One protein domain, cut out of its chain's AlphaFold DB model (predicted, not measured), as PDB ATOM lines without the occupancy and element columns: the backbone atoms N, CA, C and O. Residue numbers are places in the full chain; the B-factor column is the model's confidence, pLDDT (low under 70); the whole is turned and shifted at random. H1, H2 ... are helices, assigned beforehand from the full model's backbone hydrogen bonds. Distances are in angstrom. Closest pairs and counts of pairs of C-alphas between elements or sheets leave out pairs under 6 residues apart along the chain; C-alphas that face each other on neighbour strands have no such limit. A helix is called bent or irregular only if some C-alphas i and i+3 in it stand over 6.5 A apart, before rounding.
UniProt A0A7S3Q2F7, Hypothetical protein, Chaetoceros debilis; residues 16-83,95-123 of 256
ATOM      1  N   ASP A  16     140.620 203.358 186.378       57.28
ATOM      2  CA  ASP A  16     141.906 202.735 186.119       57.28
ATOM      3  C   ASP A  16     141.942 201.197 186.291       57.28
ATOM      4  O   ASP A  16     142.493 200.505 185.438       57.28
ATOM      5  N   GLU A  17     141.330 200.603 187.324       65.94
ATOM      6  CA  GLU A  17     141.259 199.136 187.476       65.94
ATOM      7  C   GLU A  17     140.404 198.493 186.372       65.94
ATOM      8  O   GLU A  17     140.700 197.389 185.905       65.94
ATOM      9  N   VAL A  18     139.353 199.184 185.915       71.19
ATOM     10  CA  VAL A  18     138.537 198.731 184.778       71.19
ATOM     11  C   VAL A  18     139.342 198.802 183.482       71.19
ATOM     12  O   VAL A  18     139.283 197.857 182.691       71.19
ATOM     13  N   VAL A  19     140.130 199.860 183.283       66.81
ATOM     14  CA  VAL A  19     141.037 199.999 182.133       66.81
ATOM     15  C   VAL A  19     142.092 198.898 182.147       66.81
ATOM     16  O   VAL A  19     142.243 198.207 181.145       66.81
ATOM     17  N   VAL A  20     142.738 198.637 183.288       65.44
ATOM     18  CA  VAL A  20     143.732 197.559 183.421       65.44
ATOM     19  C   VAL A  20     143.102 196.193 183.157       65.44
ATOM     20  O   VAL A  20     143.655 195.406 182.396       65.44
ATOM     21  N   LYS A  21     141.918 195.895 183.707       72.06
ATOM     22  CA  LYS A  21     141.230 194.620 183.425       72.06
ATOM     23  C   LYS A  21     140.819 194.490 181.964       72.06
ATOM     24  O   LYS A  21     140.915 193.400 181.408       72.06
ATOM     25  N   THR A  22     140.366 195.577 181.347       73.75
ATOM     26  CA  THR A  22     139.995 195.598 179.927       73.75
ATOM     27  C   THR A  22     141.223 195.404 179.049       73.75
ATOM     28  O   THR A  22     141.175 194.625 178.101       73.75
ATOM     29  N   PHE A  23     142.339 196.033 179.412       65.06
ATOM     30  CA  PHE A  23     143.626 195.862 178.760       65.06
ATOM     31  C   PHE A  23     144.111 194.419 178.858       65.06
ATOM     32  O   PHE A  23     144.326 193.789 177.829       65.06
ATOM     33  N   VAL A  24     144.196 193.865 180.073       69.56
ATOM     34  CA  VAL A  24     144.606 192.472 180.303       69.56
ATOM     35  C   VAL A  24     143.721 191.519 179.509       69.56
ATOM     36  O   VAL A  24     144.238 190.644 178.828       69.56
ATOM     37  N   LYS A  25     142.401 191.734 179.509       74.00
ATOM     38  CA  LYS A  25     141.466 190.910 178.739       74.00
ATOM     39  C   LYS A  25     141.673 191.037 177.224       74.00
ATOM     40  O   LYS A  25     141.590 190.038 176.524       74.00
ATOM     41  N   CYS A  26     141.947 192.240 176.717       66.06
ATOM     42  CA  CYS A  26     142.236 192.476 175.299       66.06
ATOM     43  C   CYS A  26     143.559 191.817 174.884       66.06
ATOM     44  O   CYS A  26     143.648 191.219 173.813       66.06
ATOM     45  N   VAL A  27     144.569 191.874 175.758       62.94
ATOM     46  CA  VAL A  27     145.842 191.173 175.580       62.94
ATOM     47  C   VAL A  27     145.615 189.666 175.586       62.94
ATOM     48  O   VAL A  27     146.047 189.013 174.647       62.94
ATOM     49  N   GLU A  28     144.894 189.117 176.566       67.69
ATOM     50  CA  GLU A  28     144.555 187.687 176.631       67.69
ATOM     51  C   GLU A  28     143.808 187.230 175.365       67.69
ATOM     52  O   GLU A  28     144.210 186.256 174.738       67.69
ATOM     53  N   GLU A  29     142.793 187.974 174.915       70.50
ATOM     54  CA  GLU A  29     142.013 187.642 173.714       70.50
ATOM     55  C   GLU A  29     142.849 187.721 172.425       70.50
ATOM     56  O   GLU A  29     142.724 186.866 171.541       70.50
ATOM     57  N   LYS A  30     143.732 188.720 172.298       63.97
ATOM     58  CA  LYS A  30     144.632 188.848 171.139       63.97
ATOM     59  C   LYS A  30     145.750 187.815 171.158       63.97
ATOM     60  O   LYS A  30     146.100 187.314 170.092       63.97
ATOM     61  N   VAL A  31     146.282 187.483 172.331       62.91
ATOM     62  CA  VAL A  31     147.257 186.404 172.497       62.91
ATOM     63  C   VAL A  31     146.606 185.087 172.093       62.91
ATOM     64  O   VAL A  31     147.125 184.446 171.190       62.91
ATOM     65  N   ASP A  32     145.433 184.748 172.636       64.94
ATOM     66  CA  ASP A  32     144.726 183.490 172.350       64.94
ATOM     67  C   ASP A  32     144.279 183.363 170.882       64.94
ATOM     68  O   ASP A  32     144.378 182.287 170.289       64.94
ATOM     69  N   SER A  33     143.810 184.454 170.264       57.72
ATOM     70  CA  SER A  33     143.351 184.445 168.862       57.72
ATOM     71  C   SER A  33     144.485 184.487 167.835       57.72
ATOM     72  O   SER A  33     144.278 184.094 166.683       57.72
ATOM     73  N   LYS A  34     145.683 184.938 168.228       57.22
ATOM     74  CA  LYS A  34     146.857 185.056 167.353       57.22
ATOM     75  C   LYS A  34     148.040 184.215 167.829       57.22
ATOM     76  O   LYS A  34     149.168 184.579 167.496       57.22
ATOM     77  N   ILE A  35     147.818 183.093 168.532       50.50
ATOM     78  CA  ILE A  35     148.872 182.089 168.780       50.50
ATOM     79  C   ILE A  35     149.284 181.471 167.437       50.50
ATOM     80  O   ILE A  35     148.887 180.376 167.044       50.50
ATOM     81  N   ILE A  36     150.081 182.230 166.705       51.62
ATOM     82  CA  ILE A  36     150.977 181.772 165.667       51.62
ATOM     83  C   ILE A  36     152.027 180.989 166.435       51.62
ATOM     84  O   ILE A  36     152.571 181.492 167.417       51.62
ATOM     85  N   LEU A  37     152.227 179.727 166.056       51.50
ATOM     86  CA  LEU A  37     153.268 178.893 166.644       51.50
ATOM     87  C   LEU A  37     154.576 179.695 166.593       51.50
ATOM     88  O   LEU A  37     155.018 180.002 165.484       51.50
ATOM     89  N   PRO A  38     155.139 180.091 167.748       54.09
ATOM     90  CA  PRO A  38     156.323 180.930 167.765       54.09
ATOM     91  C   PRO A  38     157.457 180.210 167.040       54.09
ATOM     92  O   PRO A  38     157.525 178.973 167.045       54.09
ATOM     93  N   GLU A  39     158.349 180.986 166.429       62.56
ATOM     94  CA  GLU A  39     159.577 180.459 165.845       62.56
ATOM     95  C   GLU A  39     160.329 179.619 166.903       62.56
ATOM     96  O   GLU A  39     160.203 179.842 168.114       62.56
ATOM     97  N   GLU A  40     161.070 178.593 166.473       66.12
ATOM     98  CA  GLU A  40     161.524 177.491 167.342       66.12
ATOM     99  C   GLU A  40     162.351 177.949 168.568       66.12
ATOM    100  O   GLU A  40     162.445 177.226 169.566       66.12
ATOM    101  N   GLU A  41     162.954 179.140 168.511       66.06
ATOM    102  CA  GLU A  41     163.717 179.748 169.606       66.06
ATOM    103  C   GLU A  41     162.846 180.511 170.617       66.06
ATOM    104  O   GLU A  41     163.004 180.302 171.824       66.06
ATOM    105  N   GLU A  42     161.878 181.315 170.168       64.50
ATOM    106  CA  GLU A  42     160.949 182.037 171.054       64.50
ATOM    107  C   GLU A  42     160.083 181.056 171.852       64.50
ATOM    108  O   GLU A  42     159.920 181.176 173.072       64.50
ATOM    109  N   GLY A  43     159.625 179.990 171.186       66.75
ATOM    110  CA  GLY A  43     158.892 178.904 171.829       66.75
ATOM    111  C   GLY A  43     159.705 178.198 172.920       66.75
ATOM    112  O   GLY A  43     159.139 177.732 173.910       66.75
ATOM    113  N   LYS A  44     161.041 178.141 172.812       72.44
ATOM    114  CA  LYS A  44     161.907 177.533 173.843       72.44
ATOM    115  C   LYS A  44     162.034 178.409 175.086       72.44
ATOM    116  O   LYS A  44     162.094 177.857 176.183       72.44
ATOM    117  N   ILE A  45     162.072 179.732 174.937       69.69
ATOM    118  CA  ILE A  45     162.134 180.661 176.077       69.69
ATOM    119  C   ILE A  45     160.794 180.633 176.815       69.69
ATOM    120  O   ILE A  45     160.747 180.276 177.993       69.69
ATOM    121  N   ILE A  46     159.700 180.853 176.083       67.38
ATOM    122  CA  ILE A  46     158.342 180.866 176.639       67.38
ATOM    123  C   ILE A  46     157.987 179.500 177.245       67.38
ATOM    124  O   ILE A  46     157.457 179.428 178.354       67.38
ATOM    125  N   SER A  47     158.336 178.387 176.584       71.06
ATOM    126  CA  SER A  47     158.076 177.059 177.156       71.06
ATOM    127  C   SER A  47     158.891 176.803 178.421       71.06
ATOM    128  O   SER A  47     158.346 176.238 179.360       71.06
ATOM    129  N   LYS A  48     160.150 177.242 178.527       74.44
ATOM    130  CA  LYS A  48     160.922 177.081 179.774       74.44
ATOM    131  C   LYS A  48     160.331 177.898 180.922       74.44
ATOM    132  O   LYS A  48     160.258 177.380 182.038       74.44
ATOM    133  N   ALA A  49     159.884 179.119 180.643       66.94
ATOM    134  CA  ALA A  49     159.262 180.006 181.620       66.94
ATOM    135  C   ALA A  49     157.946 179.431 182.163       66.94
ATOM    136  O   ALA A  49     157.736 179.358 183.376       66.94
ATOM    137  N   ILE A  50     157.081 178.975 181.251       66.44
ATOM    138  CA  ILE A  50     155.707 178.564 181.552       66.44
ATOM    139  C   ILE A  50     155.629 177.091 181.979       66.44
ATOM    140  O   ILE A  50     154.909 176.760 182.928       66.44
ATOM    141  N   LEU A  51     156.345 176.180 181.305       70.38
ATOM    142  CA  LEU A  51     156.253 174.752 181.629       70.38
ATOM    143  C   LEU A  51     156.993 174.410 182.914       70.38
ATOM    144  O   LEU A  51     156.506 173.567 183.657       70.38
ATOM    145  N   TYR A  52     158.175 174.962 183.185       71.12
ATOM    146  CA  TYR A  52     159.055 174.294 184.149       71.12
ATOM    147  C   TYR A  52     158.528 174.295 185.600       71.12
ATOM    148  O   TYR A  52     158.419 173.216 186.187       71.12
ATOM    149  N   PRO A  53     158.134 175.440 186.194       74.94
ATOM    150  CA  PRO A  53     157.564 175.436 187.542       74.94
ATOM    151  C   PRO A  53     156.107 174.956 187.538       74.94
ATOM    152  O   PRO A  53     155.699 174.154 188.381       74.94
ATOM    153  N   GLY A  54     155.338 175.408 186.550       77.00
ATOM    154  CA  GLY A  54     153.908 175.178 186.459       77.00
ATOM    155  C   GLY A  54     153.530 173.730 186.142       77.00
ATOM    156  O   GLY A  54     152.679 173.151 186.817       77.00
ATOM    157  N   ALA A  55     154.198 173.101 185.172       77.31
ATOM    158  CA  ALA A  55     153.924 171.712 184.806       77.31
ATOM    159  C   ALA A  55     154.416 170.733 185.879       77.31
ATOM    160  O   ALA A  55     153.756 169.720 186.130       77.31
ATOM    161  N   TYR A  56     155.529 171.026 186.564       85.88
ATOM    162  CA  TYR A  56     155.979 170.200 187.686       85.88
ATOM    163  C   TYR A  56     154.965 170.230 188.835       85.88
ATOM    164  O   TYR A  56     154.536 169.179 189.314       85.88
ATOM    165  N   LEU A  57     154.513 171.420 189.243       85.94
ATOM    166  CA  LEU A  57     153.538 171.529 190.326       85.94
ATOM    167  C   LEU A  57     152.163 170.979 189.921       85.94
ATOM    168  O   LEU A  57     151.558 170.216 190.674       85.94
ATOM    169  N   GLY A  58     151.697 171.298 188.711       83.56
ATOM    170  CA  GLY A  58     150.439 170.789 188.162       83.56
ATOM    171  C   GLY A  58     150.423 169.264 188.054       83.56
ATOM    172  O   GLY A  58     149.449 168.624 188.452       83.56
ATOM    173  N   SER A  59     151.522 168.648 187.609       85.06
ATOM    174  CA  SER A  59     151.637 167.183 187.565       85.06
ATOM    175  C   SER A  59     151.661 166.556 188.963       85.06
ATOM    176  O   SER A  59     150.974 165.557 189.190       85.06
ATOM    177  N   ALA A  60     152.357 167.164 189.930       88.81
ATOM    178  CA  ALA A  60     152.331 166.714 191.320       88.81
ATOM    179  C   ALA A  60     150.910 166.769 191.915       88.81
ATOM    180  O   ALA A  60     150.464 165.802 192.541       88.81
ATOM    181  N   VAL A  61     150.166 167.853 191.663       91.06
ATOM    182  CA  VAL A  61     148.763 168.015 192.084       91.06
ATOM    183  C   VAL A  61     147.849 166.995 191.406       91.06
ATOM    184  O   VAL A  61     146.993 166.413 192.078       91.06
ATOM    185  N   ALA A  62     148.039 166.722 190.113       88.25
ATOM    186  CA  ALA A  62     147.275 165.702 189.397       88.25
ATOM    187  C   ALA A  62     147.490 164.310 190.011       88.25
ATOM    188  O   ALA A  62     146.529 163.613 190.338       88.25
ATOM    189  N   ILE A  63     148.748 163.919 190.243       91.12
ATOM    190  CA  ILE A  63     149.089 162.618 190.837       91.12
ATOM    191  C   ILE A  63     148.510 162.502 192.252       91.12
ATOM    192  O   ILE A  63     147.896 161.485 192.587       91.12
ATOM    193  N   ALA A  64     148.658 163.542 193.078       91.94
ATOM    194  CA  ALA A  64     148.118 163.563 194.435       91.94
ATOM    195  C   ALA A  64     146.585 163.443 194.439       91.94
ATOM    196  O   ALA A  64     146.033 162.631 195.187       91.94
ATOM    197  N   SER A  65     145.910 164.187 193.558       91.31
ATOM    198  CA  SER A  65     144.457 164.133 193.375       91.31
ATOM    199  C   SER A  65     143.994 162.742 192.943       91.31
ATOM    200  O   SER A  65     143.063 162.197 193.533       91.31
ATOM    201  N   PHE A  66     144.685 162.110 191.988       92.06
ATOM    202  CA  PHE A  66     144.360 160.759 191.523       92.06
ATOM    203  C   PHE A  66     144.492 159.707 192.636       92.06
ATOM    204  O   PHE A  66     143.611 158.866 192.830       92.06
ATOM    205  N   ILE A  67     145.582 159.763 193.410       92.06
ATOM    206  CA  ILE A  67     145.789 158.859 194.550       92.06
ATOM    207  C   ILE A  67     144.719 159.104 195.622       92.06
ATOM    208  O   ILE A  67     144.179 158.142 196.178       92.06
ATOM    209  N   GLY A  68     144.392 160.370 195.890       92.44
ATOM    210  CA  GLY A  68     143.367 160.784 196.844       92.44
ATOM    211  C   GLY A  68     141.981 160.255 196.482       92.44
ATOM    212  O   GLY A  68     141.369 159.564 197.298       92.44
ATOM    213  N   LEU A  69     141.526 160.491 195.247       90.50
ATOM    214  CA  LEU A  69     140.223 160.035 194.743       90.50
ATOM    215  C   LEU A  69     140.043 158.518 194.871       90.50
ATOM    216  O   LEU A  69     138.949 158.055 195.175       90.50
ATOM    217  N   ARG A  70     141.124 157.738 194.760       88.31
ATOM    218  CA  ARG A  70     141.065 156.277 194.920       88.31
ATOM    219  C   ARG A  70     141.188 155.787 196.353       88.31
ATOM    220  O   ARG A  70     140.505 154.845 196.753       88.31
ATOM    221  N   ARG A  71     142.109 156.353 197.131       91.44
ATOM    222  CA  ARG A  71     142.441 155.840 198.472       91.44
ATOM    223  C   ARG A  71     141.472 156.357 199.532       91.44
ATOM    224  O   ARG A  71     141.145 155.609 200.453       91.44
ATOM    225  N   ILE A  72     141.008 157.603 199.410       91.75
ATOM    226  CA  ILE A  72     140.192 158.268 200.433       91.75
ATOM    227  C   ILE A  72     138.811 157.610 200.572       91.75
ATOM    228  O   ILE A  72     138.465 157.274 201.706       91.75
ATOM    229  N   PRO A  73     138.040 157.334 199.499       90.44
ATOM    230  CA  PRO A  73     136.726 156.706 199.645       90.44
ATOM    231  C   PRO A  73     136.810 155.307 200.260       90.44
ATOM    232  O   PRO A  73     136.043 154.994 201.168       90.44
ATOM    233  N   VAL A  74     137.788 154.493 199.843       86.94
ATOM    234  CA  VAL A  74     138.018 153.149 200.404       86.94
ATOM    235  C   VAL A  74     138.390 153.235 201.884       86.94
ATOM    236  O   VAL A  74     137.853 152.497 202.711       86.94
ATOM    237  N   TYR A  75     139.279 154.162 202.246       91.31
ATOM    238  CA  TYR A  75     139.663 154.389 203.636       91.31
ATOM    239  C   TYR A  75     138.473 154.856 204.495       91.31
ATOM    240  O   TYR A  75     138.259 154.322 205.586       91.31
ATOM    241  N   LEU A  76     137.671 155.804 204.002       91.69
ATOM    242  CA  LEU A  76     136.480 156.303 204.693       91.69
ATOM    243  C   LEU A  76     135.412 155.217 204.841       91.69
ATOM    244  O   LEU A  76     134.876 155.050 205.936       91.69
ATOM    245  N   ALA A  77     135.149 154.434 203.793       86.88
ATOM    246  CA  ALA A  77     134.214 153.313 203.837       86.88
ATOM    247  C   ALA A  77     134.640 152.269 204.881       86.88
ATOM    248  O   ALA A  77     133.843 151.885 205.737       86.88
ATOM    249  N   ASN A  78     135.921 151.882 204.889       84.56
ATOM    250  CA  ASN A  78     136.467 150.961 205.889       84.56
ATOM    251  C   ASN A  78     136.341 151.519 207.312       84.56
ATOM    252  O   ASN A  78     135.983 150.792 208.239       84.56
ATOM    253  N   ARG A  79     136.579 152.823 207.489       89.12
ATOM    254  CA  ARG A  79     136.460 153.498 208.787       89.12
ATOM    255  C   ARG A  79     135.013 153.577 209.282       89.12
ATOM    256  O   ARG A  79     134.785 153.425 210.481       89.12
ATOM    257  N   MET A  80     134.047 153.811 208.396       87.12
ATOM    258  CA  MET A  80     132.620 153.821 208.747       87.12
ATOM    259  C   MET A  80     132.123 152.413 209.093       87.12
ATOM    260  O   MET A  80     131.467 152.232 210.119       87.12
ATOM    261  N   ASN A  81     132.527 151.403 208.318       83.06
ATOM    262  CA  ASN A  81     132.185 150.004 208.582       83.06
ATOM    263  C   ASN A  81     132.758 149.505 209.918       83.06
ATOM    264  O   ASN A  81     132.058 148.820 210.662       83.06
ATOM    265  N   ALA A  82     133.986 149.907 210.269       82.62
ATOM    266  CA  ALA A  82     134.607 149.565 211.551       82.62
ATOM    267  C   ALA A  82     133.850 150.129 212.768       82.62
ATOM    268  O   ALA A  82     133.874 149.529 213.838       82.62
ATOM    269  N   LYS A  83     133.166 151.272 212.618       84.75
ATOM    270  CA  LYS A  83     132.344 151.863 213.687       84.75
ATOM    271  C   LYS A  83     130.935 151.276 213.756       84.75
ATOM    272  O   LYS A  83     130.345 151.264 214.831       84.75
ATOM    273  N   THR A  95     132.619 145.321 189.871       91.44
ATOM    274  CA  THR A  95     132.774 144.726 188.544       91.44
ATOM    275  C   THR A  95     134.012 145.310 187.850       91.44
ATOM    276  O   THR A  95     134.341 146.483 188.041       91.44
ATOM    277  N   PRO A  96     134.725 144.525 187.021       92.38
ATOM    278  CA  PRO A  96     135.924 145.006 186.330       92.38
ATOM    279  C   PRO A  96     135.635 146.225 185.441       92.38
ATOM    280  O   PRO A  96     136.470 147.117 185.339       92.38
ATOM    281  N   LEU A  97     134.431 146.309 184.868       89.94
ATOM    282  CA  LEU A  97     134.000 147.449 184.060       89.94
ATOM    283  C   LEU A  97     133.861 148.734 184.891       89.94
ATOM    284  O   LEU A  97     134.356 149.777 184.472       89.94
ATOM    285  N   ALA A  98     133.269 148.659 186.089       85.25
ATOM    286  CA  ALA A  98     133.159 149.814 186.982       85.25
ATOM    287  C   ALA A  98     134.541 150.355 187.388       85.25
ATOM    288  O   ALA A  98     134.735 151.567 187.435       85.25
ATOM    289  N   LYS A  99     135.529 149.469 187.583       87.62
ATOM    290  CA  LYS A  99     136.915 149.869 187.882       87.62
ATOM    291  C   LYS A  99     137.571 150.643 186.745       87.62
ATOM    292  O   LYS A  99     138.274 151.619 187.000       87.62
ATOM    293  N   VAL A 100     137.361 150.208 185.501       91.94
ATOM    294  CA  VAL A 100     137.927 150.884 184.322       91.94
ATOM    295  C   VAL A 100     137.282 152.253 184.137       91.94
ATOM    296  O   VAL A 100     137.999 153.244 184.024       91.94
ATOM    297  N   VAL A 101     135.948 152.328 184.181       90.12
ATOM    298  CA  VAL A 101     135.220 153.599 184.033       90.12
ATOM    299  C   VAL A 101     135.589 154.576 185.152       90.12
ATOM    300  O   VAL A 101     135.916 155.726 184.866       90.12
ATOM    301  N   GLY A 102     135.636 154.107 186.404       90.19
ATOM    302  CA  GLY A 102     136.091 154.914 187.538       90.19
ATOM    303  C   GLY A 102     137.522 155.421 187.355       90.19
ATOM    304  O   GLY A 102     137.788 156.595 187.571       90.19
ATOM    305  N   SER A 103     138.432 154.581 186.842       89.25
ATOM    306  CA  SER A 103     139.813 154.990 186.545       89.25
ATOM    307  C   SER A 103     139.911 156.139 185.551       89.25
ATOM    308  O   SER A 103     140.769 157.002 185.714       89.25
ATOM    309  N   ILE A 104     139.105 156.100 184.491       93.25
ATOM    310  CA  ILE A 104     139.126 157.125 183.446       93.25
ATOM    311  C   ILE A 104     138.574 158.429 184.017       93.25
ATOM    312  O   ILE A 104     139.191 159.475 183.848       93.25
ATOM    313  N   PHE A 105     137.458 158.356 184.740       93.31
ATOM    314  CA  PHE A 105     136.860 159.522 185.379       93.31
ATOM    315  C   PHE A 105     137.812 160.179 186.394       93.31
ATOM    316  O   PHE A 105     138.028 161.389 186.334       93.31
ATOM    317  N   ASP A 106     138.461 159.382 187.252       89.88
ATOM    318  CA  ASP A 106     139.472 159.863 188.201       89.88
ATOM    319  C   ASP A 106     140.651 160.536 187.484       89.88
ATOM    320  O   ASP A 106     141.147 161.564 187.942       89.88
ATOM    321  N   ALA A 107     141.107 159.971 186.359       89.06
ATOM    322  CA  ALA A 107     142.207 160.530 185.576       89.06
ATOM    323  C   ALA A 107     141.835 161.878 184.943       89.06
ATOM    324  O   ALA A 107     142.648 162.799 184.962       89.06
ATOM    325  N   VAL A 108     140.605 162.017 184.433       92.25
ATOM    326  CA  VAL A 108     140.102 163.286 183.886       92.25
ATOM    327  C   VAL A 108     140.022 164.347 184.981       92.25
ATOM    328  O   VAL A 108     140.571 165.433 184.810       92.25
ATOM    329  N   LEU A 109     139.419 164.029 186.133       91.94
ATOM    330  CA  LEU A 109     139.341 164.967 187.257       91.94
ATOM    331  C   LEU A 109     140.726 165.367 187.772       91.94
ATOM    332  O   LEU A 109     140.981 166.549 187.996       91.94
ATOM    333  N   ALA A 110     141.635 164.404 187.924       88.75
ATOM    334  CA  ALA A 110     143.018 164.668 188.303       88.75
ATOM    335  C   ALA A 110     143.728 165.580 187.293       88.75
ATOM    336  O   ALA A 110     144.434 166.502 187.699       88.75
ATOM    337  N   GLY A 111     143.506 165.361 185.994       87.50
ATOM    338  CA  GLY A 111     143.995 166.233 184.929       87.50
ATOM    339  C   GLY A 111     143.457 167.659 185.053       87.50
ATOM    340  O   GLY A 111     144.241 168.602 184.993       87.50
ATOM    341  N   CYS A 112     142.156 167.830 185.315       89.81
ATOM    342  CA  CYS A 112     141.556 169.145 185.555       89.81
ATOM    343  C   CYS A 112     142.190 169.849 186.763       89.81
ATOM    344  O   CYS A 112     142.589 171.005 186.643       89.81
ATOM    345  N   PHE A 113     142.351 169.157 187.897       88.81
ATOM    346  CA  PHE A 113     143.012 169.731 189.074       88.81
ATOM    347  C   PHE A 113     144.470 170.097 188.797       88.81
ATOM    348  O   PHE A 113     144.915 171.176 189.186       88.81
ATOM    349  N   GLY A 114     145.199 169.238 188.080       85.94
ATOM    350  CA  GLY A 114     146.567 169.516 187.661       85.94
ATOM    351  C   GLY A 114     146.669 170.735 186.754       85.94
ATOM    352  O   GLY A 114     147.535 171.576 186.972       85.94
ATOM    353  N   PHE A 115     145.751 170.879 185.797       82.94
ATOM    354  CA  PHE A 115     145.677 172.046 184.923       82.94
ATOM    355  C   PHE A 115     145.364 173.326 185.708       82.94
ATOM    356  O   PHE A 115     146.068 174.318 185.567       82.94
ATOM    357  N   THR A 116     144.373 173.302 186.605       84.38
ATOM    358  CA  THR A 116     144.071 174.474 187.445       84.38
ATOM    359  C   THR A 116     145.221 174.830 188.382       84.38
ATOM    360  O   THR A 116     145.502 176.007 188.579       84.38
ATOM    361  N   GLY A 117     145.920 173.828 188.926       85.00
ATOM    362  CA  GLY A 117     147.101 174.028 189.761       85.00
ATOM    363  C   GLY A 117     148.271 174.600 188.966       85.00
ATOM    364  O   GLY A 117     148.947 175.499 189.447       85.00
ATOM    365  N   TRP A 118     148.465 174.139 187.728       83.81
ATOM    366  CA  TRP A 118     149.432 174.728 186.807       83.81
ATOM    367  C   TRP A 118     149.126 176.210 186.580       83.81
ATOM    368  O   TRP A 118     149.975 177.045 186.870       83.81
ATOM    369  N   VAL A 119     147.908 176.547 186.150       80.75
ATOM    370  CA  VAL A 119     147.514 177.941 185.879       80.75
ATOM    371  C   VAL A 119     147.643 178.822 187.126       80.75
ATOM    372  O   VAL A 119     148.113 179.951 187.027       80.75
ATOM    373  N   ALA A 120     147.272 178.314 188.303       82.19
ATOM    374  CA  ALA A 120     147.347 179.064 189.558       82.19
ATOM    375  C   ALA A 120     148.783 179.286 190.058       82.19
ATOM    376  O   ALA A 120     149.038 180.265 190.756       82.19
ATOM    377  N   CYS A 121     149.709 178.380 189.740       81.50
ATOM    378  CA  CYS A 121     151.096 178.446 190.203       81.50
ATOM    379  C   CYS A 121     152.073 178.978 189.152       81.50
ATOM    380  O   CYS A 121     153.251 179.159 189.460       81.50
ATOM    381  N   SER A 122     151.606 179.236 187.934       80.38
ATOM    382  CA  SER A 122     152.359 179.996 186.944       80.38
ATOM    383  C   SER A 122     152.550 181.425 187.447       80.38
ATOM    384  O   SER A 122     151.586 182.161 187.659       80.38
ATOM    385  N   ASP A 123     153.808 181.806 187.654       80.25
ATOM    386  CA  ASP A 123     154.186 183.154 188.063       80.25
ATOM    387  C   ASP A 123     153.960 184.117 186.892       80.25
ATOM    388  O   ASP A 123     154.771 184.217 185.969       80.25
TER     389      ASP A 123
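Overview. This is residues 16 to 83 and 95 to 123 of the 256 residues of the protein "Hypothetical protein" of Chaetoceros debilis (UniProt A0A7S3Q2F7). A long bent helix, H2, and a second helix, H3, cross at a slant, closest near Gly 58 and Gly 114, and spread apart toward the cut in the chain, where residues 71 to 83 and 95 to 101 stand free. Beyond the other end of H2, H1 sticks out to the side with no helix against it, joined by a short link. The printed part has 97 residues, with three named helices in the order H1, H2, H3 and no named strand; the class is all helix. The whole is extended, with a radius of gyration of the C-alphas of 19.9 A, and elongated, spanning 58 by 37 by 23 A.

Arrangement. The longest helix, H2, residues 42 to 83, was assigned as one helix by its hydrogen bonds, but it is bent: C-alphas 50 and 53 are 7.0 A apart. Its arms are H2a, residues 42 to 50, and H2b, residues 53 to 83; their lines stand at a shallow tilt of 34.6 degrees, only just short of steep. H2b has a kink of 29 degrees near residue 71. H3, residues 96 to 121, touches H2b with 39 pairs of C-alphas within 8 A, the closest being those of Gly 58 and Gly 114, 4.1 A apart. The two run opposite ways at a steep tilt of 46 degrees, their centres 10.8 A apart. H2a and H3 are apart. H1, residues 16 to 33, is apart from H2a, H2b and H3. In H1, H2a and H3 every pair of O i and N i+4 is within hydrogen-bond range; in H2b 25 of 27 are.

Along the chain. H2b measures 43.3 A from first to last C-alpha and ends at C-alpha 83, at (132.344, 151.863, 213.687). H2a, of nine residues, measures 12.2 A. H3 measures 36.9 A and ends at C-alpha 121, at (151.096, 178.446, 190.203). H1, of 18 residues, measures 25.2 A and begins at C-alpha 16, at (141.906, 202.735, 186.119).

Size, cuts and confidence. The two C-alphas farthest apart are those of Glu 39 and Lys 83, 62.0 A. Residues 84 to 94 are cut out, and C-alphas 83 and 95 are 26.1 A apart across the cut; the link from H2 to H3 lies across it. The link from H1 to H2, eight residues, is short but not tight. The mean pLDDT of the printed part is 79.0. Of its residues 27 are under 70, among them residues 30 to 43; H1 has a mean of 67 and H3 of 88.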